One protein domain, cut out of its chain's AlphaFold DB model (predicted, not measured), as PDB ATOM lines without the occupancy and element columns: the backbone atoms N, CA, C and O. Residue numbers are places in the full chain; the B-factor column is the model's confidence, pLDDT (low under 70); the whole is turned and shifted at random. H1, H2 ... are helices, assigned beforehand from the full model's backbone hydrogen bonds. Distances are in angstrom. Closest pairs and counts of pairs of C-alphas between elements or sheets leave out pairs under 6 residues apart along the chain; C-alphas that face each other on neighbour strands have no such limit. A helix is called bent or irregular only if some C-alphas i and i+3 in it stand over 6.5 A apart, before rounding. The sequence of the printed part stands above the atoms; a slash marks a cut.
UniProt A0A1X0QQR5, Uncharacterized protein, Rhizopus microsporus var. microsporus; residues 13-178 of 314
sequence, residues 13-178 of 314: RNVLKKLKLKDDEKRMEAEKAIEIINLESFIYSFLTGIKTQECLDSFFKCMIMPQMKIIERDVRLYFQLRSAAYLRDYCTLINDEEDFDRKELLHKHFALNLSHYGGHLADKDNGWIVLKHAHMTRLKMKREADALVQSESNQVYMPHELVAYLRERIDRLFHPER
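AT A GLANCE: This is residues 13 to 178 of the 314 residues of an uncharacterized protein of Rhizopus microsporus var. microsporus (UniProt A0A1X0QQR5). The longest helix, H2, runs side by side with H9, and this pair makes one part of an elongated body; the long helices H5 and H8, slightly crossed, make the other, with H6 packed on H5. H3 and H4 lie between the two parts, H1 folds back toward H2 at one end, and H7 is near the beginning of H8. The printed part has 166 residues, with nine named helices, H1 to H9 along the chain, and no named strand: all helix. It is compact, radius of gyration of the C-alphas 17.6 A, and spans 57 by 31 by 26 A.

IN THESE COORDINATES: H2, residues 24 to 48, is 36.0 A long, from C-alpha 24 at (136.866, 154.098, 126.454). H5, residues 72 to 95, measures 34.3 A; H8, residues 128 to 151, 32.5 A; H9, residues 159 to 174, 22.3 A, ending at C-alpha 174 (133.893, 158.094, 143.634). The shorter helices are H1, 13 to 19; H3, 52 to 57; H4, 59 to 62; H6, 102 to 109; and H7, 114 to 117. H8 is irregular, C-alphas 143 and 146 being 7.7 A apart, with a kink of 63 degrees near residue 144.

HOW THE PARTS SIT: H2 touches H9 at a shallow tilt of 15 degrees, opposite ways; the closest C-alphas, of Ile 36 and Ile 170, are 6.1 A apart. With residues 27 to 31 alone, H2 only just touches H1, with 3 pairs of C-alphas within 8 A, the closest Leu 16 and Ala 30, 7.6 A. With residues 42 to 46 alone it touches H3, closest C-alphas Ser 45 and Thr 52, 5.4 A. H3 touches residues 78 to 85 of H5, closest C-alphas Leu 56 and Arg 82, 7.1 A. H5 touches H8 the same way at 37 degrees, only just steep, closest C-alphas Val 75 and Val 130, 6.2 A. H5 and H6 form a helical hairpin, closest C-alphas Tyr 86 and His 109, 6.3 A. H7 only just touches H4, with 3 pairs of C-alphas within 8 A, the closest Phe 60 and Tyr 117, 6.3 A. H2 and H8 are apart. Every O i to N i+4 pair is within hydrogen-bond range in H2, H3, H5, H6 and H9, but 2 of 3 in H1 and 18 of 20 in H8; H4 and H7 are too short for such a pair.

THE WHOLE: The C-alphas farthest apart, of Asp 23 and Glu 97, are 58.1 A apart. The printed part has no cut, and no link is long. Mean pLDDT of the printed part is 83.8; residue 125 and residues 151 to 160 are under 70.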
ATOM      1  N   ARG A  13     134.278 140.310 133.314       86.06
ATOM      2  CA  ARG A  13     134.638 139.783 131.984       86.06
ATOM      3  C   ARG A  13     133.399 139.419 131.169       86.06
ATOM      4  O   ARG A  13     133.350 139.674 129.967       86.06
ATOM      5  N   ASN A  14     132.390 138.843 131.822       87.38
ATOM      6  CA  ASN A  14     131.145 138.437 131.173       87.38
ATOM      7  C   ASN A  14     130.268 139.642 130.827       87.38
ATOM      8  O   ASN A  14     129.654 139.664 129.758       87.38
ATOM      9  N   VAL A  15     130.189 140.623 131.729       86.12
ATOM     10  CA  VAL A  15     129.366 141.824 131.541       86.12
ATOM     11  C   VAL A  15     129.959 142.712 130.447       86.12
ATOM     12  O   VAL A  15     129.274 143.014 129.471       86.12
ATOM     13  N   LEU A  16     131.246 143.049 130.540       85.38
ATOM     14  CA  LEU A  16     131.915 143.952 129.599       85.38
ATOM     15  C   LEU A  16     131.939 143.386 128.173       85.38
ATOM     16  O   LEU A  16     131.685 144.116 127.216       85.38
ATOM     17  N   LYS A  17     132.123 142.065 128.016       85.56
ATOM     18  CA  LYS A  17     132.061 141.397 126.702       85.56
ATOM     19  C   LYS A  17     130.705 141.583 126.008       85.56
ATOM     20  O   LYS A  17     130.648 141.640 124.781       85.56
ATOM     21  N   LYS A  18     129.609 141.684 126.769       82.75
ATOM     22  CA  LYS A  18     128.254 141.876 126.222       82.75
ATOM     23  C   LYS A  18     127.971 143.322 125.814       82.75
ATOM     24  O   LYS A  18     127.128 143.528 124.946       82.75
ATOM     25  N   LEU A  19     128.653 144.300 126.411       78.00
ATOM     26  CA  LEU A  19     128.339 145.719 126.225       78.00
ATOM     27  C   LEU A  19     128.885 146.321 124.915       78.00
ATOM     28  O   LEU A  19     128.486 147.428 124.574       78.00
ATOM     29  N   LYS A  20     129.739 145.609 124.154       73.81
ATOM     30  CA  LYS A  20     130.351 146.076 122.881       73.81
ATOM     31  C   LYS A  20     130.772 147.561 122.920       73.81
ATOM     32  O   LYS A  20     130.531 148.306 121.971       73.81
ATOM     33  N   LEU A  21     131.369 147.994 124.030       71.12
ATOM     34  CA  LEU A  21     131.752 149.390 124.233       71.12
ATOM     35  C   LEU A  21     132.946 149.696 123.326       71.12
ATOM     36  O   LEU A  21     133.999 149.079 123.462       71.12
ATOM     37  N   LYS A  22     132.743 150.594 122.359       75.19
ATOM     38  CA  LYS A  22     133.801 151.128 121.481       75.19
ATOM     39  C   LYS A  22     134.440 152.402 122.038       75.19
ATOM     40  O   LYS A  22     135.374 152.917 121.443       75.19
ATOM     41  N   ASP A  23     133.862 152.916 123.112       81.75
ATOM     42  CA  ASP A  23     134.181 154.187 123.738       81.75
ATOM     43  C   ASP A  23     134.820 153.893 125.096       81.75
ATOM     44  O   ASP A  23     134.214 153.206 125.930       81.75
ATOM     45  N   ASP A  24     136.055 154.357 125.269       82.88
ATOM     46  CA  ASP A  24     136.866 154.098 126.454       82.88
ATOM     47  C   ASP A  24     136.256 154.738 127.705       82.88
ATOM     48  O   ASP A  24     136.295 154.134 128.777       82.88
ATOM     49  N   GLU A  25     135.597 155.894 127.577       85.25
ATOM     50  CA  GLU A  25     134.952 156.576 128.703       85.25
ATOM     51  C   GLU A  25     133.772 155.754 129.232       85.25
ATOM     52  O   GLU A  25     133.698 155.426 130.418       85.25
ATOM     53  N   LYS A  26     132.905 155.289 128.325       86.00
ATOM     54  CA  LYS A  26     131.770 154.416 128.678       86.00
ATOM     55  C   LYS A  26     132.224 153.078 129.242       86.00
ATOM     56  O   LYS A  26     131.526 152.473 130.056       86.00
ATOM     57  N   ARG A  27     133.375 152.581 128.788       86.19
ATOM     58  CA  ARG A  27     133.976 151.365 129.331       86.19
ATOM     59  C   ARG A  27     134.453 151.571 130.761       86.19
ATOM     60  O   ARG A  27     134.115 150.742 131.602       86.19
ATOM     61  N   MET A  28     135.166 152.659 131.039       86.38
ATOM     62  CA  MET A  28     135.603 152.994 132.396       86.38
ATOM     63  C   MET A  28     134.412 153.189 133.341       86.38
ATOM     64  O   MET A  28     134.418 152.660 134.451       86.38
ATOM     65  N   GLU A  29     133.358 153.874 132.894       88.62
ATOM     66  CA  GLU A  29     132.142 154.068 133.689       88.62
ATOM     67  C   GLU A  29     131.451 152.731 134.013       88.62
ATOM     68  O   GLU A  29     131.083 152.474 135.162       88.62
ATOM     69  N   ALA A  30     131.336 151.834 133.027       89.69
ATOM     70  CA  ALA A  30     130.778 150.501 133.236       89.69
ATOM     71  C   ALA A  30     131.636 149.655 134.191       89.69
ATOM     72  O   ALA A  30     131.096 148.949 135.041       89.69
ATOM     73  N   GLU A  31     132.962 149.720 134.063       89.69
ATOM     74  CA  GLU A  31     133.904 149.031 134.947       89.69
ATOM     75  C   GLU A  31     133.763 149.514 136.397       89.69
ATOM     76  O   GLU A  31     133.579 148.687 137.293       89.69
ATOM     77  N   LYS A  32     133.724 150.836 136.610       89.81
ATOM     78  CA  LYS A  32     133.476 151.459 137.917       89.81
ATOM     79  C   LYS A  32     132.132 151.030 138.508       89.81
ATOM     80  O   LYS A  32     132.068 150.646 139.673       89.81
ATOM     81  N   ALA A  33     131.061 151.044 137.712       91.44
ATOM     82  CA  ALA A  33     129.736 150.634 138.172       91.44
ATOM     83  C   ALA A  33     129.695 149.154 138.593       91.44
ATOM     84  O   ALA A  33     129.119 148.825 139.629       91.44
ATOM     85  N   ILE A  34     130.324 148.261 137.819       92.50
ATOM     86  CA  ILE A  34     130.415 146.832 138.154       92.50
ATOM     87  C   ILE A  34     131.175 146.635 139.468       92.50
ATOM     88  O   ILE A  34     130.726 145.864 140.318       92.50
ATOM     89  N   GLU A  35     132.304 147.324 139.641       91.50
ATOM     90  CA  GLU A  35     133.120 147.208 140.848       91.50
ATOM     91  C   GLU A  35     132.354 147.665 142.095       91.50
ATOM     92  O   GLU A  35     132.310 146.928 143.078       91.50
ATOM     93  N   ILE A  36     131.662 148.810 142.034       90.62
ATOM     94  CA  ILE A  36     130.831 149.312 143.141       90.62
ATOM     95  C   ILE A  36     129.723 148.314 143.494       90.62
ATOM     96  O   ILE A  36     129.558 147.972 144.662       90.62
ATOM     97  N   ILE A  37     128.990 147.805 142.495       92.00
ATOM     98  CA  ILE A  37     127.913 146.828 142.725       92.00
ATOM     99  C   ILE A  37     128.457 145.583 143.428       92.00
ATOM    100  O   ILE A  37     127.830 145.085 144.364       92.00
ATOM    101  N   ASN A  38     129.616 145.081 143.000       92.19
ATOM    102  CA  ASN A  38     130.233 143.911 143.612       92.19
ATOM    103  C   ASN A  38     130.708 144.188 145.040       92.19
ATOM    104  O   ASN A  38     130.459 143.361 145.914       92.19
ATOM    105  N   LEU A  39     131.341 145.339 145.286       89.75
ATOM    106  CA  LEU A  39     131.796 145.747 146.618       89.75
ATOM    107  C   LEU A  39     130.624 145.844 147.600       89.75
ATOM    108  O   LEU A  39     130.666 145.221 148.660       89.75
ATOM    109  N   GLU A  40     129.552 146.537 147.224       88.75
ATOM    110  CA  GLU A  40     128.350 146.682 148.054       88.75
ATOM    111  C   GLU A  40     127.639 145.340 148.281       88.75
ATOM    112  O   GLU A  40     127.261 145.004 149.405       88.75
ATOM    113  N   SER A  41     127.519 144.515 147.235       89.12
ATOM    114  CA  SER A  41     126.923 143.174 147.347       89.12
ATOM    115  C   SER A  41     127.741 142.267 148.268       89.12
ATOM    116  O   SER A  41     127.177 141.475 149.027       89.12
ATOM    117  N   PHE A  42     129.070 142.391 148.235       87.94
ATOM    118  CA  PHE A  42     129.971 141.653 149.110       87.94
ATOM    119  C   PHE A  42     129.833 142.104 150.570       87.94
ATOM    120  O   PHE A  42     129.689 141.256 151.451       87.94
ATOM    121  N   ILE A  43     129.800 143.421 150.826       85.12
ATOM    122  CA  ILE A  43     129.543 143.987 152.161       85.12
ATOM    123  C   ILE A  43     128.214 143.457 152.708       85.12
ATOM    124  O   ILE A  43     128.172 142.927 153.817       85.12
ATOM    125  N   TYR A  44     127.138 143.552 151.923       84.62
ATOM    126  CA  TYR A  44     125.812 143.082 152.320       84.62
ATOM    127  C   TYR A  44     125.811 141.588 152.669       84.62
ATOM    128  O   TYR A  44     125.312 141.193 153.723       84.62
ATOM    129  N   SER A  45     126.411 140.756 151.813       84.25
ATOM    130  CA  SER A  45     126.475 139.300 152.003       84.25
ATOM    131  C   SER A  45     127.273 138.908 153.248       84.25
ATOM    132  O   SER A  45     126.965 137.913 153.905       84.25
ATOM    133  N   PHE A  46     128.295 139.687 153.606       79.19
ATOM    134  CA  PHE A  46     129.067 139.452 154.821       79.19
ATOM    135  C   PHE A  46     128.319 139.911 156.079       79.19
ATOM    136  O   PHE A  46     128.239 139.158 157.044       79.19
ATOM    137  N   LEU A  47     127.717 141.105 156.061       78.69
ATOM    138  CA  LEU A  47     126.970 141.650 157.203       78.69
ATOM    139  C   LEU A  47     125.709 140.850 157.540       78.69
ATOM    140  O   LEU A  47     125.320 140.771 158.700       78.69
ATOM    141  N   THR A  48     125.062 140.266 156.532       79.38
ATOM    142  CA  THR A  48     123.834 139.476 156.712       79.38
ATOM    143  C   THR A  48     124.094 137.979 156.867       79.38
ATOM    144  O   THR A  48     123.171 137.234 157.186       79.38
ATOM    145  N   GLY A  49     125.319 137.513 156.596       76.19
ATOM    146  CA  GLY A  49     125.651 136.087 156.516       76.19
ATOM    147  C   GLY A  49     125.031 135.355 155.313       76.19
ATOM    148  O   GLY A  49     125.220 134.148 155.152       76.19
ATOM    149  N   ILE A  50     124.291 136.055 154.450       80.25
ATOM    150  CA  ILE A  50     123.620 135.465 153.291       80.25
ATOM    151  C   ILE A  50     124.647 135.255 152.181       80.25
ATOM    152  O   ILE A  50     125.327 136.191 151.774       80.25
ATOM    153  N   LYS A  51     124.732 134.028 151.650       82.62
ATOM    154  CA  LYS A  51     125.575 133.679 150.486       82.62
ATOM    155  C   LYS A  51     127.060 134.034 150.639       82.62
ATOM    156  O   LYS A  51     127.786 134.125 149.649       82.62
ATOM    157  N   THR A  52     127.552 134.170 151.871       81.88
ATOM    158  CA  THR A  52     128.945 134.551 152.141       81.88
ATOM    159  C   THR A  52     129.943 133.603 151.468       81.88
ATOM    160  O   THR A  52     130.944 134.062 150.928       81.88
ATOM    161  N   GLN A  53     129.656 132.295 151.432       84.25
ATOM    162  CA  GLN A  53     130.524 131.319 150.758       84.25
ATOM    163  C   GLN A  53     130.600 131.547 149.244       84.25
ATOM    164  O   GLN A  53     131.696 131.612 148.699       84.25
ATOM    165  N   GLU A  54     129.463 131.771 148.581       87.81
ATOM    166  CA  GLU A  54     129.424 132.060 147.140       87.81
ATOM    167  C   GLU A  54     130.212 133.335 146.797       87.81
ATOM    168  O   GLU A  54     130.908 133.400 145.778       87.81
ATOM    169  N   CYS A  55     130.121 134.352 147.662       87.56
ATOM    170  CA  CYS A  55     130.882 135.592 147.536       87.56
ATOM    171  C   CYS A  55     132.389 135.367 147.702       87.56
ATOM    172  O   CYS A  55     133.165 135.918 146.921       87.56
ATOM    173  N   LEU A  56     132.807 134.552 148.677       89.19
ATOM    174  CA  LEU A  56     134.214 134.194 148.864       89.19
ATOM    175  C   LEU A  56     134.746 133.399 147.666       89.19
ATOM    176  O   LEU A  56     135.765 133.777 147.096       89.19
ATOM    177  N   ASP A  57     134.028 132.376 147.209       88.81
ATOM    178  CA  ASP A  57     134.440 131.556 146.060       88.81
ATOM    179  C   ASP A  57     134.574 132.384 144.769       88.81
ATOM    180  O   ASP A  57     135.393 132.093 143.896       88.81
ATOM    181  N   SER A  58     133.798 133.464 144.658       89.12
ATOM    182  CA  SER A  58     133.818 134.369 143.507       89.12
ATOM    183  C   SER A  58     134.744 135.580 143.679       89.12
ATOM    184  O   SER A  58     134.857 136.380 142.745       89.12
ATOM    185  N   PHE A  59     135.421 135.736 144.824       90.38
ATOM    186  CA  PHE A  59     136.129 136.967 145.197       90.38
ATOM    187  C   PHE A  59     137.115 137.427 144.117       90.38
ATOM    188  O   PHE A  59     136.943 138.486 143.520       90.38
ATOM    189  N   PHE A  60     138.111 136.611 143.771       89.31
ATOM    190  CA  PHE A  60     139.134 137.014 142.798       89.31
ATOM    191  C   PHE A  60     138.615 137.132 141.362       89.31
ATOM    192  O   PHE A  60     139.258 137.759 140.517       89.31
ATOM    193  N   LYS A  61     137.469 136.514 141.065       88.19
ATOM    194  CA  LYS A  61     136.823 136.569 139.752       88.19
ATOM    195  C   LYS A  61     136.022 137.855 139.564       88.19
ATOM    196  O   LYS A  61     136.009 138.381 138.451       88.19
ATOM    197  N   CYS A  62     135.373 138.330 140.624       88.94
ATOM    198  CA  CYS A  62     134.405 139.424 140.558       88.94
ATOM    199  C   CYS A  62     134.906 140.731 141.187       88.94
ATOM    200  O   CYS A  62     134.554 141.804 140.709       88.94
ATOM    201  N   MET A  63     135.749 140.652 142.214       84.56
ATOM    202  CA  MET A  63     136.256 141.820 142.943       84.56
ATOM    203  C   MET A  63     137.522 142.391 142.315       84.56
ATOM    204  O   MET A  63     137.809 143.564 142.494       84.56
ATOM    205  N   ILE A  64     138.299 141.593 141.580       85.69
ATOM    206  CA  ILE A  64     139.508 142.073 140.900       85.69
ATOM    207  C   ILE A  64     139.193 142.276 139.424       85.69
ATOM    208  O   ILE A  64     139.052 141.306 138.667       85.69
ATOM    209  N   MET A  65     139.110 143.540 139.008       84.00
ATOM    210  CA  MET A  65     138.828 143.880 137.617       84.00
ATOM    211  C   MET A  65     139.918 143.324 136.684       84.00
ATOM    212  O   MET A  65     141.072 143.142 137.098       84.00
ATOM    213  N   PRO A  66     139.590 143.009 135.415       81.00
ATOM    214  CA  PRO A  66     140.531 142.376 134.495       81.00
ATOM    215  C   PRO A  66     141.871 143.115 134.397       81.00
ATOM    216  O   PRO A  66     142.915 142.473 134.519       81.00
ATOM    217  N   GLN A  67     141.823 144.443 134.292       80.06
ATOM    218  CA  GLN A  67     142.969 145.345 134.183       80.06
ATOM    219  C   GLN A  67     143.720 145.589 135.501       80.06
ATOM    220  O   GLN A  67     144.855 146.056 135.478       80.06
ATOM    221  N   MET A  68     143.119 145.286 136.655       82.25
ATOM    222  CA  MET A  68     143.750 145.548 137.950       82.25
ATOM    223  C   MET A  68     144.875 144.558 138.234       82.25
ATOM    224  O   MET A  68     144.764 143.359 137.962       82.25
ATOM    225  N   LYS A  69     145.950 145.041 138.854       84.00
ATOM    226  CA  LYS A  69     146.967 144.165 139.439       84.00
ATOM    227  C   LYS A  69     146.421 143.537 140.719       84.00
ATOM    228  O   LYS A  69     145.663 144.164 141.450       84.00
ATOM    229  N   ILE A  70     146.827 142.300 140.986       84.94
ATOM    230  CA  ILE A  70     146.597 141.684 142.295       84.94
ATOM    231  C   ILE A  70     147.584 142.327 143.264       84.94
ATOM    232  O   ILE A  70     148.790 142.324 142.996       84.94
ATOM    233  N   ILE A  71     147.067 142.868 144.363       85.94
ATOM    234  CA  ILE A  71     147.858 143.483 145.429       85.94
ATOM    235  C   ILE A  71     147.726 142.690 146.728       85.94
ATOM    236  O   ILE A  71     146.718 142.032 146.980       85.94
ATOM    237  N   GLU A  72     148.751 142.764 147.572       86.69
ATOM    238  CA  GLU A  72     148.826 141.990 148.818       86.69
ATOM    239  C   GLU A  72     147.689 142.324 149.791       86.69
ATOM    240  O   GLU A  72     147.170 141.429 150.453       86.69
ATOM    241  N   ARG A  73     147.227 143.582 149.813       85.25
ATOM    242  CA  ARG A  73     146.115 144.027 150.669       85.25
ATOM    243  C   ARG A  73     144.810 143.269 150.373       85.25
ATOM    244  O   ARG A  73     144.187 142.775 151.308       85.25
ATOM    245  N   ASP A  74     144.446 143.104 149.095       87.00
ATOM    246  CA  ASP A  74     143.267 142.320 148.677       87.00
ATOM    247  C   ASP A  74     143.404 140.840 149.069       87.00
ATOM    248  O   ASP A  74     142.458 140.210 149.543       87.00
ATOM    249  N   VAL A  75     144.598 140.271 148.869       90.81
ATOM    250  CA  VAL A  75     144.863 138.855 149.156       90.81
ATOM    251  C   VAL A  75     144.815 138.588 150.661       90.81
ATOM    252  O   VAL A  75     144.191 137.616 151.091       90.81
ATOM    253  N   ARG A  76     145.428 139.457 151.475       88.19
ATOM    254  CA  ARG A  76     145.398 139.368 152.940       88.19
ATOM    255  C   ARG A  76     143.962 139.389 153.451       88.19
ATOM    256  O   ARG A  76     143.600 138.508 154.229       88.19
ATOM    257  N   LEU A  77     143.154 140.325 152.954       86.44
ATOM    258  CA  LEU A  77     141.741 140.412 153.301       86.44
ATOM    259  C   LEU A  77     140.999 139.119 152.969       86.44
ATOM    260  O   LEU A  77     140.344 138.540 153.832       86.44
ATOM    261  N   TYR A  78     141.144 138.630 151.735       90.88
ATOM    262  CA  TYR A  78     140.499 137.395 151.305       90.88
ATOM    263  C   TYR A  78     140.797 136.228 152.258       90.88
ATOM    264  O   TYR A  78     139.881 135.538 152.704       90.88
ATOM    265  N   PHE A  79     142.067 136.024 152.621       91.88
ATOM    266  CA  PHE A  79     142.446 134.918 153.502       91.88
ATOM    267  C   PHE A  79     142.048 135.125 154.962       91.88
ATOM    268  O   PHE A  79     141.813 134.130 155.650       91.88
ATOM    269  N   GLN A  80     141.911 136.362 155.441       87.00
ATOM    270  CA  GLN A  80     141.298 136.633 156.744       87.00
ATOM    271  C   GLN A  80     139.829 136.193 156.752       87.00
ATOM    272  O   GLN A  80     139.417 135.436 157.628       87.00
ATOM    273  N   LEU A  81     139.060 136.567 155.726       85.81
ATOM    274  CA  LEU A  81     137.651 136.175 155.614       85.81
ATOM    275  C   LEU A  81     137.479 134.668 155.423       85.81
ATOM    276  O   LEU A  81     136.588 134.055 156.008       85.81
ATOM    277  N   ARG A  82     138.361 134.046 154.637       90.19
ATOM    278  CA  ARG A  82     138.365 132.594 154.449       90.19
ATOM    279  C   ARG A  82     138.743 131.854 155.736       90.19
ATOM    280  O   ARG A  82     138.211 130.781 155.978       90.19
ATOM    281  N   SER A  83     139.592 132.441 156.584       89.56
ATOM    282  CA  SER A  83     139.896 131.908 157.923       89.56
ATOM    283  C   SER A  83     138.683 131.960 158.844       89.56
ATOM    284  O   SER A  83     138.367 130.960 159.473       89.56
ATOM    285  N   ALA A  84     137.959 133.081 158.859       84.06
ATOM    286  CA  ALA A  84     136.705 133.205 159.602       84.06
ATOM    287  C   ALA A  84     135.668 132.160 159.152       84.06
ATOM    288  O   ALA A  84     135.041 131.495 159.975       84.06
ATOM    289  N   ALA A  85     135.520 131.974 157.836       85.81
ATOM    290  CA  ALA A  85     134.630 130.963 157.274       85.81
ATOM    291  C   ALA A  85     135.067 129.532 157.632       85.81
ATOM    292  O   ALA A  85     134.218 128.717 157.979       85.81
ATOM    293  N   TYR A  86     136.371 129.242 157.577       89.88
ATOM    294  CA  TYR A  86     136.932 127.960 158.000       89.88
ATOM    295  C   TYR A  86     136.654 127.681 159.478       89.88
ATOM    296  O   TYR A  86     136.168 126.602 159.793       89.88
ATOM    297  N   LEU A  87     136.929 128.639 160.371       86.88
ATOM    298  CA  LEU A  87     136.727 128.466 161.811       86.88
ATOM    299  C   LEU A  87     135.255 128.238 162.140       86.88
ATOM    300  O   LEU A  87     134.951 127.344 162.915       86.88
ATOM    301  N   ARG A  88     134.336 128.963 161.491       82.44
ATOM    302  CA  ARG A  88     132.898 128.716 161.654       82.44
ATOM    303  C   ARG A  88     132.521 127.292 161.242       82.44
ATOM    304  O   ARG A  88     131.870 126.604 162.018       82.44
ATOM    305  N   ASP A  89     132.932 126.856 160.049       85.44
ATOM    306  CA  ASP A  89     132.645 125.498 159.568       85.44
ATOM    307  C   ASP A  89     133.285 124.436 160.497       85.44
ATOM    308  O   ASP A  89     132.672 123.413 160.780       85.44
ATOM    309  N   TYR A  90     134.492 124.696 161.011       86.88
ATOM    310  CA  TYR A  90     135.206 123.830 161.954       86.88
ATOM    311  C   TYR A  90     134.487 123.720 163.307       86.88
ATOM    312  O   TYR A  90     134.311 122.616 163.811       86.88
ATOM    313  N   CYS A  91     134.021 124.843 163.867       84.06
ATOM    314  CA  CYS A  91     133.212 124.863 165.088       84.06
ATOM    315  C   CYS A  91     131.927 124.053 164.924       84.06
ATOM    316  O   CYS A  91     131.575 123.298 165.821       84.06
ATOM    317  N   THR A  92     131.225 124.214 163.796       82.81
ATOM    318  CA  THR A  92     129.995 123.461 163.513       82.81
ATOM    319  C   THR A  92     130.264 121.961 163.516       82.81
ATOM    320  O   THR A  92     129.610 121.244 164.258       82.81
ATOM    321  N   LEU A  93     131.290 121.504 162.793       85.19
ATOM    322  CA  LEU A  93     131.635 120.080 162.728       85.19
ATOM    323  C   LEU A  93     132.033 119.491 164.090       85.19
ATOM    324  O   LEU A  93     131.686 118.355 164.390       85.19
ATOM    325  N   ILE A  94     132.736 120.260 164.932       83.31
ATOM    326  CA  ILE A  94     133.060 119.833 166.303       83.31
ATOM    327  C   ILE A  94     131.799 119.746 167.170       83.31
ATOM    328  O   ILE A  94     131.641 118.779 167.910       83.31
ATOM    329  N   ASN A  95     130.924 120.753 167.102       80.56
ATOM    330  CA  ASN A  95     129.714 120.819 167.926       80.56
ATOM    331  C   ASN A  95     128.675 119.763 167.538       80.56
ATOM    332  O   ASN A  95     127.942 119.296 168.405       80.56
ATOM    333  N   ASP A  96     128.621 119.396 166.259       81.56
ATOM    334  CA  ASP A  96     127.705 118.379 165.742       81.56
ATOM    335  C   ASP A  96     128.223 116.944 165.995       81.56
ATOM    336  O   ASP A  96     127.566 115.981 165.604       81.56
ATOM    337  N   GLU A  97     129.385 116.793 166.655       75.38
ATOM    338  CA  GLU A  97     130.084 115.518 166.901       75.38
ATOM    339  C   GLU A  97     130.285 114.679 165.622       75.38
ATOM    340  O   GLU A  97     130.401 113.452 165.669       75.38
ATOM    341  N   GLU A  98     130.335 115.332 164.457       75.31
ATOM    342  CA  GLU A  98     130.549 114.660 163.181       75.31
ATOM    343  C   GLU A  98     132.028 114.290 163.022       75.31
ATOM    344  O   GLU A  98     132.922 115.121 163.189       75.31
ATOM    345  N   ASP A  99     132.308 113.048 162.625       78.69
ATOM    346  CA  ASP A  99     133.643 112.676 162.165       78.69
ATOM    347  C   ASP A  99     133.953 113.413 160.852       78.69
ATOM    348  O   ASP A  99     133.257 113.249 159.847       78.69
ATOM    349  N   PHE A 100     135.036 114.198 160.827       84.75
ATOM    350  CA  PHE A 100     135.460 114.920 159.625       84.75
ATOM    351  C   PHE A 100     136.968 114.841 159.374       84.75
ATOM    352  O   PHE A 100     137.798 114.894 160.288       84.75
ATOM    353  N   ASP A 101     137.354 114.794 158.094       87.69
ATOM    354  CA  ASP A 101     138.759 114.913 157.707       87.69
ATOM    355  C   ASP A 101     139.203 116.384 157.750       87.69
ATOM    356  O   ASP A 101     138.935 117.193 156.854       87.69
ATOM    357  N   ARG A 102     139.978 116.730 158.784       86.69
ATOM    358  CA  ARG A 102     140.616 118.050 158.930       86.69
ATOM    359  C   ARG A 102     141.419 118.454 157.687       86.69
ATOM    360  O   ARG A 102     141.487 119.637 157.339       86.69
ATOM    361  N   LYS A 103     142.063 117.503 157.003       88.06
ATOM    362  CA  LYS A 103     142.858 117.768 155.797       88.06
ATOM    363  C   LYS A 103     141.966 118.157 154.623       88.06
ATOM    364  O   LYS A 103     142.361 119.044 153.858       88.06
ATOM    365  N   GLU A 104     140.808 117.519 154.494       91.00
ATOM    366  CA  GLU A 104     139.805 117.827 153.480       91.00
ATOM    367  C   GLU A 104     139.189 119.209 153.723       91.00
ATOM    368  O   GLU A 104     139.170 120.034 152.808       91.00
ATOM    369  N   LEU A 105     138.826 119.532 154.970       90.62
ATOM    370  CA  LEU A 105     138.308 120.858 155.322       90.62
ATOM    371  C   LEU A 105     139.327 121.973 155.028       90.62
ATOM    372  O   LEU A 105     138.995 122.998 154.427       90.62
ATOM    373  N   LEU A 106     140.602 121.759 155.375       92.69
ATOM    374  CA  LEU A 106     141.680 122.682 155.010       92.69
ATOM    375  C   LEU A 106     141.848 122.806 153.491       92.69
ATOM    376  O   LEU A 106     142.169 123.888 153.003       92.69
ATOM    377  N   HIS A 107     141.672 121.721 152.733       91.81
ATOM    378  CA  HIS A 107     141.773 121.754 151.274       91.81
ATOM    379  C   HIS A 107     140.611 122.523 150.635       91.81
ATOM    380  O   HIS A 107     140.847 123.298 149.710       91.81
ATOM    381  N   LYS A 108     139.394 122.364 151.168       90.56
ATOM    382  CA  LYS A 108     138.189 123.092 150.752       90.56
ATOM    383  C   LYS A 108     138.359 124.608 150.891       90.56
ATOM    384  O   LYS A 108     137.976 125.359 149.997       90.56
ATOM    385  N   HIS A 109     138.946 125.064 151.999       92.12
ATOM    386  CA  HIS A 109     139.101 126.497 152.277       92.12
ATOM    387  C   HIS A 109     140.396 127.097 151.711       92.12
ATOM    388  O   HIS A 109     140.392 128.234 151.232       92.12
ATOM    389  N   PHE A 110     141.494 126.334 151.717       94.12
ATOM    390  CA  PHE A 110     142.847 126.789 151.375       94.12
ATOM    391  C   PHE A 110     143.515 125.870 150.340       94.12
ATOM    392  O   PHE A 110     144.562 125.249 150.584       94.12
ATOM    393  N   ALA A 111     142.894 125.762 149.167       91.50
ATOM    394  CA  ALA A 111     143.438 125.004 148.050       91.50
ATOM    395  C   ALA A 111     144.819 125.534 147.625       91.50
ATOM    396  O   ALA A 111     145.047 126.731 147.497       91.50
ATOM    397  N   LEU A 112     145.758 124.633 147.336       89.69
ATOM    398  CA  LEU A 112     147.102 125.002 146.865       89.69
ATOM    399  C   LEU A 112     147.185 124.997 145.331       89.69
ATOM    400  O   LEU A 112     148.193 124.606 144.752       89.69
ATOM    401  N   ASN A 113     146.099 125.408 144.676       88.81
ATOM    402  CA  ASN A 113     145.961 125.450 143.225       88.81
ATOM    403  C   ASN A 113     145.232 126.739 142.823       88.81
ATOM    404  O   ASN A 113     144.128 127.000 143.294       88.81
ATOM    405  N   LEU A 114     145.831 127.529 141.927       86.31
ATOM    406  CA  LEU A 114     145.271 128.809 141.476       86.31
ATOM    407  C   LEU A 114     143.914 128.667 140.791       86.31
ATOM    408  O   LEU A 114     143.073 129.550 140.933       86.31
ATOM    409  N   SER A 115     143.671 127.555 140.094       85.81
ATOM    410  CA  SER A 115     142.395 127.327 139.406       85.81
ATOM    411  C   SER A 115     141.194 127.321 140.355       85.81
ATOM    412  O   SER A 115     140.116 127.736 139.942       85.81
ATOM    413  N   HIS A 116     141.392 126.954 141.629       86.88
ATOM    414  CA  HIS A 116     140.358 127.023 142.663       86.88
ATOM    415  C   HIS A 116     139.905 128.465 142.940       86.88
ATOM    416  O   HIS A 116     138.730 128.712 143.170       86.88
ATOM    417  N   TYR A 117     140.830 129.424 142.877       87.31
ATOM    418  CA  TYR A 117     140.558 130.844 143.120       87.31
ATOM    419  C   TYR A 117     140.159 131.602 141.842       87.31
ATOM    420  O   TYR A 117     139.612 132.702 141.899       87.31
ATOM    421  N   GLY A 118     140.437 131.019 140.675       83.88
ATOM    422  CA  GLY A 118     140.077 131.542 139.364       83.88
ATOM    423  C   GLY A 118     141.179 131.293 138.341       83.88
ATOM    424  O   GLY A 118     142.317 131.712 138.530       83.88
ATOM    425  N   GLY A 119     140.834 130.650 137.221       78.50
ATOM    426  CA  GLY A 119     141.803 130.299 136.171       78.50
ATOM    427  C   GLY A 119     142.600 131.493 135.631       78.50
ATOM    428  O   GLY A 119     143.784 131.358 135.351       78.50
ATOM    429  N   HIS A 120     141.997 132.687 135.603       80.06
ATOM    430  CA  HIS A 120     142.648 133.926 135.158       80.06
ATOM    431  C   HIS A 120     143.803 134.390 136.052       80.06
ATOM    432  O   HIS A 120     144.492 135.343 135.696       80.06
ATOM    433  N   LEU A 121     143.972 133.804 137.239       82.94
ATOM    434  CA  LEU A 121     145.073 134.133 138.141       82.94
ATOM    435  C   LEU A 121     146.388 133.488 137.701       82.94
ATOM    436  O   LEU A 121     147.440 134.025 138.031       82.94
ATOM    437  N   ALA A 122     146.337 132.374 136.962       77.81
ATOM    438  CA  ALA A 122     147.532 131.737 136.409       77.81
ATOM    439  C   ALA A 122     148.229 132.633 135.373       77.81
ATOM    440  O   ALA A 122     149.450 132.614 135.269       77.81
ATOM    441  N   ASP A 123     147.449 133.462 134.678       72.56
ATOM    442  CA  ASP A 123     147.928 134.368 133.633       72.56
ATOM    443  C   ASP A 123     148.393 135.733 134.181       72.56
ATOM    444  O   ASP A 123     148.813 136.595 133.412       72.56
ATOM    445  N   LYS A 124     148.275 135.981 135.497       71.19
ATOM    446  CA  LYS A 124     148.697 137.244 136.125       71.19
ATOM    447  C   LYS A 124     150.063 137.091 136.790       71.19
ATOM    448  O   LYS A 124     150.229 136.223 137.643       71.19
ATOM    449  N   ASP A 125     150.973 138.032 136.525       68.19
ATOM    450  CA  ASP A 125     152.344 138.072 137.079       68.19
ATOM    451  C   ASP A 125     152.405 137.898 138.611       68.19
ATOM    452  O   ASP A 125     153.327 137.290 139.149       68.19
ATOM    453  N   ASN A 126     151.378 138.376 139.323       75.56
ATOM    454  CA  ASN A 126     151.285 138.338 140.787       75.56
ATOM    455  C   ASN A 126     150.330 137.261 141.334       75.56
ATOM    456  O   ASN A 126     150.030 137.258 142.529       75.56
ATOM    457  N   GLY A 127     149.842 136.335 140.501       80.25
ATOM    458  CA  GLY A 127     148.932 135.268 140.938       80.25
ATOM    459  C   GLY A 127     149.518 134.405 142.061       80.25
ATOM    460  O   GLY A 127     148.803 133.991 142.972       80.25
ATOM    461  N   TRP A 128     150.841 134.212 142.068       83.94
ATOM    462  CA  TRP A 128     151.561 133.419 143.070       83.94
ATOM    463  C   TRP A 128     151.391 133.923 144.515       83.94
ATOM    464  O   TRP A 128     151.489 133.119 145.446       83.94
ATOM    465  N   ILE A 129     151.093 135.215 144.718       89.56
ATOM    466  CA  ILE A 129     150.840 135.792 146.049       89.56
ATOM    467  C   ILE A 129     149.650 135.077 146.705       89.56
ATOM    468  O   ILE A 129     149.700 134.756 147.892       89.56
ATOM    469  N   VAL A 130     148.623 134.715 145.926       91.38
ATOM    470  CA  VAL A 130     147.460 133.961 146.419       91.38
ATOM    471  C   VAL A 130     147.885 132.600 146.976       91.38
ATOM    472  O   VAL A 130     147.467 132.233 148.070       91.38
ATOM    473  N   LEU A 131     148.769 131.872 146.283       91.94
ATOM    474  CA  LEU A 131     149.273 130.578 146.764       91.94
ATOM    475  C   LEU A 131     150.163 130.715 148.002       91.94
ATOM    476  O   LEU A 131     150.089 129.871 148.896       91.94
ATOM    477  N   LYS A 132     150.991 131.767 148.072       92.06
ATOM    478  CA  LYS A 132     151.804 132.058 149.261       92.06
ATOM    479  C   LYS A 132     150.904 132.223 150.486       92.06
ATOM    480  O   LYS A 132     151.129 131.549 151.491       92.06
ATOM    481  N   HIS A 133     149.871 133.059 150.389       94.12
ATOM    482  CA  HIS A 133     148.935 133.254 151.494       94.12
ATOM    483  C   HIS A 133     148.108 131.996 151.784       94.12
ATOM    484  O   HIS A 133     147.977 131.640 152.950       94.12
ATOM    485  N   ALA A 134     147.643 131.262 150.766       94.44
ATOM    486  CA  ALA A 134     146.950 129.987 150.967       94.44
ATOM    487  C   ALA A 134     147.793 129.011 151.795       94.44
ATOM    488  O   ALA A 134     147.302 128.418 152.752       94.44
ATOM    489  N   HIS A 135     149.079 128.879 151.464       93.44
ATOM    490  CA  HIS A 135     149.998 128.010 152.189       93.44
ATOM    491  C   HIS A 135     150.222 128.470 153.633       93.44
ATOM    492  O   HIS A 135     150.105 127.661 154.555       93.44
ATOM    493  N   MET A 136     150.511 129.758 153.839       94.00
ATOM    494  CA  MET A 136     150.736 130.325 155.173       94.00
ATOM    495  C   MET A 136     149.500 130.173 156.064       94.00
ATOM    496  O   MET A 136     149.603 129.655 157.175       94.00
ATOM    497  N   THR A 137     148.325 130.552 155.560       93.06
ATOM    498  CA  THR A 137     147.063 130.446 156.297       93.06
ATOM    499  C   THR A 137     146.710 128.994 156.587       93.06
ATOM    500  O   THR A 137     146.321 128.674 157.705       93.06
ATOM    501  N   ARG A 138     146.924 128.080 155.635       94.38
ATOM    502  CA  ARG A 138     146.705 126.647 155.858       94.38
ATOM    503  C   ARG A 138     147.581 126.093 156.982       94.38
ATOM    504  O   ARG A 138     147.096 125.303 157.786       94.38
ATOM    505  N   LEU A 139     148.859 126.479 157.040       93.56
ATOM    506  CA  LEU A 139     149.755 126.073 158.126       93.56
ATOM    507  C   LEU A 139     149.317 126.648 159.473       93.56
ATOM    508  O   LEU A 139     149.335 125.916 160.458       93.56
ATOM    509  N   LYS A 140     148.900 127.920 159.494       91.50
ATOM    510  CA  LYS A 140     148.353 128.577 160.684       91.50
ATOM    511  C   LYS A 140     147.132 127.818 161.210       91.50
ATOM    512  O   LYS A 140     147.160 127.311 162.323       91.50
ATOM    513  N   MET A 141     146.115 127.628 160.367       92.69
ATOM    514  CA  MET A 141     144.878 126.933 160.746       92.69
ATOM    515  C   MET A 141     145.132 125.483 161.166       92.69
ATOM    516  O   MET A 141     144.526 125.006 162.116       92.69
ATOM    517  N   LYS A 142     146.080 124.783 160.529       92.31
ATOM    518  CA  LYS A 142     146.460 123.424 160.944       92.31
ATOM    519  C   LYS A 142     147.007 123.365 162.379       92.31
ATOM    520  O   LYS A 142     146.838 122.341 163.029       92.31
ATOM    521  N   ARG A 143     147.715 124.402 162.835       90.62
ATOM    522  CA  ARG A 143     148.353 124.441 164.162       90.62
ATOM    523  C   ARG A 143     147.450 125.038 165.235       90.62
ATOM    524  O   ARG A 143     147.506 124.600 166.372       90.62
ATOM    525  N   GLU A 144     146.668 126.046 164.868       90.56
ATOM    526  CA  GLU A 144     146.042 126.955 165.831       90.56
ATOM    527  C   GLU A 144     144.515 126.819 165.896       90.56
ATOM    528  O   GLU A 144     143.922 127.370 166.814       90.56
ATOM    529  N   ALA A 145     143.858 126.096 164.977       87.69
ATOM    530  CA  ALA A 145     142.389 126.054 164.925       87.69
ATOM    531  C   ALA A 145     141.737 125.587 166.236       87.69
ATOM    532  O   ALA A 145     140.785 126.217 166.681       87.69
ATOM    533  N   ASP A 146     142.267 124.535 166.869       85.50
ATOM    534  CA  ASP A 146     141.735 124.021 168.140       85.50
ATOM    535  C   ASP A 146     141.800 125.087 169.247       85.50
ATOM    536  O   ASP A 146     140.813 125.329 169.941       85.50
ATOM    537  N   ALA A 147     142.939 125.778 169.366       85.62
ATOM    538  CA  ALA A 147     143.127 126.842 170.348       85.62
ATOM    539  C   ALA A 147     142.226 128.052 170.063       85.62
ATOM    540  O   ALA A 147     141.614 128.584 170.983       85.62
ATOM    541  N   LEU A 148     142.107 128.455 168.793       83.06
ATOM    542  CA  LEU A 148     141.273 129.586 168.381       83.06
ATOM    543  C   LEU A 148     139.803 129.346 168.738       83.06
ATOM    544  O   LEU A 148     139.188 130.200 169.370       83.06
ATOM    545  N   VAL A 149     139.273 128.157 168.437       79.25
ATOM    546  CA  VAL A 149     137.885 127.794 168.766       79.25
ATOM    547  C   VAL A 149     137.637 127.724 170.273       79.25
ATOM    548  O   VAL A 149     136.586 128.155 170.734       79.25
ATOM    549  N   GLN A 150     138.596 127.221 171.054       72.88
ATOM    550  CA  GLN A 150     138.470 127.146 172.516       72.88
ATOM    551  C   GLN A 150     138.619 128.512 173.202       72.88
ATOM    552  O   GLN A 150     138.032 128.736 174.259       72.88
ATOM    553  N   SER A 151     139.409 129.416 172.618       68.94
ATOM    554  CA  SER A 151     139.657 130.759 173.156       68.94
ATOM    555  C   SER A 151     138.535 131.760 172.862       68.94
ATOM    556  O   SER A 151     138.372 132.734 173.594       68.94
ATOM    557  N   GLU A 152     137.746 131.531 171.810       56.62
ATOM    558  CA  GLU A 152     136.709 132.458 171.364       56.62
ATOM    559  C   GLU A 152     135.356 132.138 172.012       56.62
ATOM    560  O   GLU A 152     134.474 131.514 171.421       56.62
ATOM    561  N   SER A 153     135.136 132.660 173.220       45.62
ATOM    562  CA  SER A 153     133.779 132.926 173.697       45.62
ATOM    563  C   SER A 153     133.115 133.955 172.765       45.62
ATOM    564  O   SER A 153     133.214 135.158 172.979       45.62
ATOM    565  N   ASN A 154     132.452 133.461 171.718       44.69
ATOM    566  CA  ASN A 154     131.486 134.154 170.868       44.69
ATOM    567  C   ASN A 154     131.935 135.494 170.260       44.69
ATOM    568  O   ASN A 154     131.532 136.551 170.733       44.69
ATOM    569  N   GLN A 155     132.639 135.435 169.128       47.75
ATOM    570  CA  GLN A 155     132.312 136.134 167.870       47.75
ATOM    571  C   GLN A 155     133.594 136.435 167.090       47.75
ATOM    572  O   GLN A 155     134.411 137.258 167.494       47.75
ATOM    573  N   VAL A 156     133.699 135.861 165.891       47.34
ATOM    574  CA  VAL A 156     134.643 136.308 164.863       47.34
ATOM    575  C   VAL A 156     134.208 137.700 164.384       47.34
ATOM    576  O   VAL A 156     133.522 137.852 163.371       47.34
ATOM    577  N   TYR A 157     134.549 138.741 165.145       53.19
ATOM    578  CA  TYR A 157     134.131 140.119 164.888       53.19
ATOM    579  C   TYR A 157     135.123 140.839 163.958       53.19
ATOM    580  O   TYR A 157     135.714 141.859 164.284       53.19
ATOM    581  N   MET A 158     135.260 140.314 162.739       58.69
ATOM    582  CA  MET A 158     135.926 140.989 161.617       58.69
ATOM    583  C   MET A 158     135.083 142.000 160.787       58.69
ATOM    584  O   MET A 158     135.618 142.500 159.792       58.69
ATOM    585  N   PRO A 159     133.808 142.358 161.093       64.44
ATOM    586  CA  PRO A 159     133.044 143.259 160.224       64.44
ATOM    587  C   PRO A 159     133.641 144.659 160.048       64.44
ATOM    588  O   PRO A 159     133.595 145.188 158.943       64.44
ATOM    589  N   HIS A 160     134.189 145.287 161.095       68.75
ATOM    590  CA  HIS A 160     134.502 146.722 161.040       68.75
ATOM    591  C   HIS A 160     135.687 147.064 160.132       68.75
ATOM    592  O   HIS A 160     135.554 147.949 159.289       68.75
ATOM    593  N   GLU A 161     136.809 146.351 160.241       71.31
ATOM    594  CA  GLU A 161     137.981 146.578 159.382       71.31
ATOM    595  C   GLU A 161     137.700 146.211 157.922       71.31
ATOM    596  O   GLU A 161     138.094 146.935 157.008       71.31
ATOM    597  N   LEU A 162     136.960 145.119 157.696       74.75
ATOM    598  CA  LEU A 162     136.509 144.717 156.367       74.75
ATOM    599  C   LEU A 162     135.630 145.797 155.736       74.75
ATOM    600  O   LEU A 162     135.854 146.204 154.597       74.75
ATOM    601  N   VAL A 163     134.610 146.250 156.470       77.44
ATOM    602  CA  VAL A 163     133.679 147.269 155.987       77.44
ATOM    603  C   VAL A 163     134.420 148.577 155.742       77.44
ATOM    604  O   VAL A 163     134.180 149.203 154.714       77.44
ATOM    605  N   ALA A 164     135.349 148.966 156.617       81.31
ATOM    606  CA  ALA A 164     136.187 150.144 156.417       81.31
ATOM    607  C   ALA A 164     137.040 150.022 155.147       81.31
ATOM    608  O   ALA A 164     137.021 150.927 154.317       81.31
ATOM    609  N   TYR A 165     137.707 148.884 154.944       84.50
ATOM    610  CA  TYR A 165     138.504 148.622 153.747       84.50
ATOM    611  C   TYR A 165     137.670 148.698 152.460       84.50
ATOM    612  O   TYR A 165     138.051 149.366 151.496       84.50
ATOM    613  N   LEU A 166     136.518 148.021 152.430       83.44
ATOM    614  CA  LEU A 166     135.673 147.988 151.238       83.44
ATOM    615  C   LEU A 166     135.036 149.358 150.975       83.44
ATOM    616  O   LEU A 166     134.959 149.773 149.820       83.44
ATOM    617  N   ARG A 167     134.658 150.100 152.023       84.38
ATOM    618  CA  ARG A 167     134.164 151.479 151.904       84.38
ATOM    619  C   ARG A 167     135.238 152.441 151.421       84.38
ATOM    620  O   ARG A 167     134.943 153.257 150.561       84.38
ATOM    621  N   GLU A 168     136.471 152.326 151.907       87.88
ATOM    622  CA  GLU A 168     137.612 153.101 151.402       87.88
ATOM    623  C   GLU A 168     137.810 152.844 149.902       87.88
ATOM    624  O   GLU A 168     138.034 153.772 149.127       87.88
ATOM    625  N   ARG A 169     137.678 151.587 149.465       87.06
ATOM    626  CA  ARG A 169     137.771 151.229 148.047       87.06
ATOM    627  C   ARG A 169     136.633 151.826 147.215       87.06
ATOM    628  O   ARG A 169     136.892 152.313 146.120       87.06
ATOM    629  N   ILE A 170     135.405 151.839 147.735       86.88
ATOM    630  CA  ILE A 170     134.269 152.522 147.096       86.88
ATOM    631  C   ILE A 170     134.522 154.036 147.027       86.88
ATOM    632  O   ILE A 170     134.333 154.635 145.970       86.88
ATOM    633  N   ASP A 171     135.004 154.652 148.109       85.50
ATOM    634  CA  ASP A 171     135.294 156.091 148.166       85.50
ATOM    635  C   ASP A 171     136.371 156.484 147.148       85.50
ATOM    636  O   ASP A 171     136.185 157.443 146.407       85.50
ATOM    637  N   ARG A 172     137.432 155.677 146.995       87.06
ATOM    638  CA  ARG A 172     138.459 155.857 145.950       87.06
ATOM    639  C   ARG A 172     137.887 155.834 144.531       87.06
ATOM    640  O   ARG A 172     138.423 156.506 143.655       87.06
ATOM    641  N   LEU A 173     136.822 155.067 144.283       86.19
ATOM    642  CA  LEU A 173     136.167 155.042 142.974       86.19
ATOM    643  C   LEU A 173     135.352 156.316 142.731       86.19
ATOM    644  O   LEU A 173     135.313 156.794 141.597       86.19
ATOM    645  N   PHE A 174     134.686 156.864 143.752       83.94
ATOM    646  CA  PHE A 174     133.893 158.094 143.634       83.94
ATOM    647  C   PHE A 174     134.734 159.370 143.660       83.94
ATOM    648  O   PHE A 174     134.404 160.302 142.931       83.94
ATOM    649  N   HIS A 175     135.801 159.372 144.456       85.75
ATOM    650  CA  HIS A 175     136.619 160.532 144.788       85.75
ATOM    651  C   HIS A 175     138.120 160.239 144.625       85.75
ATOM    652  O   HIS A 175     138.868 160.338 145.603       85.75
ATOM    653  N   PRO A 176     138.590 159.837 143.426       81.81
ATOM    654  CA  PRO A 176     140.001 159.517 143.202       81.81
ATOM    655  C   PRO A 176     140.941 160.664 143.610       81.81
ATOM    656  O   PRO A 176     142.007 160.411 144.171       81.81
ATOM    657  N   GLU A 177     140.505 161.916 143.445       83.69
ATOM    658  CA  GLU A 177     141.236 163.135 143.799       83.69
ATOM    659  C   GLU A 177     141.620 163.221 145.285       83.69
ATOM    660  O   GLU A 177     142.633 163.823 145.629       83.69
ATOM    661  N   ARG A 178     140.856 162.587 146.186       80.94
ATOM    662  CA  ARG A 178     141.169 162.564 147.628       80.94
ATOM    663  C   ARG A 178     142.363 161.673 147.963       80.94
ATOM    664  O   ARG A 178     142.897 161.749 149.067       80.94
TER     665      ARG A 178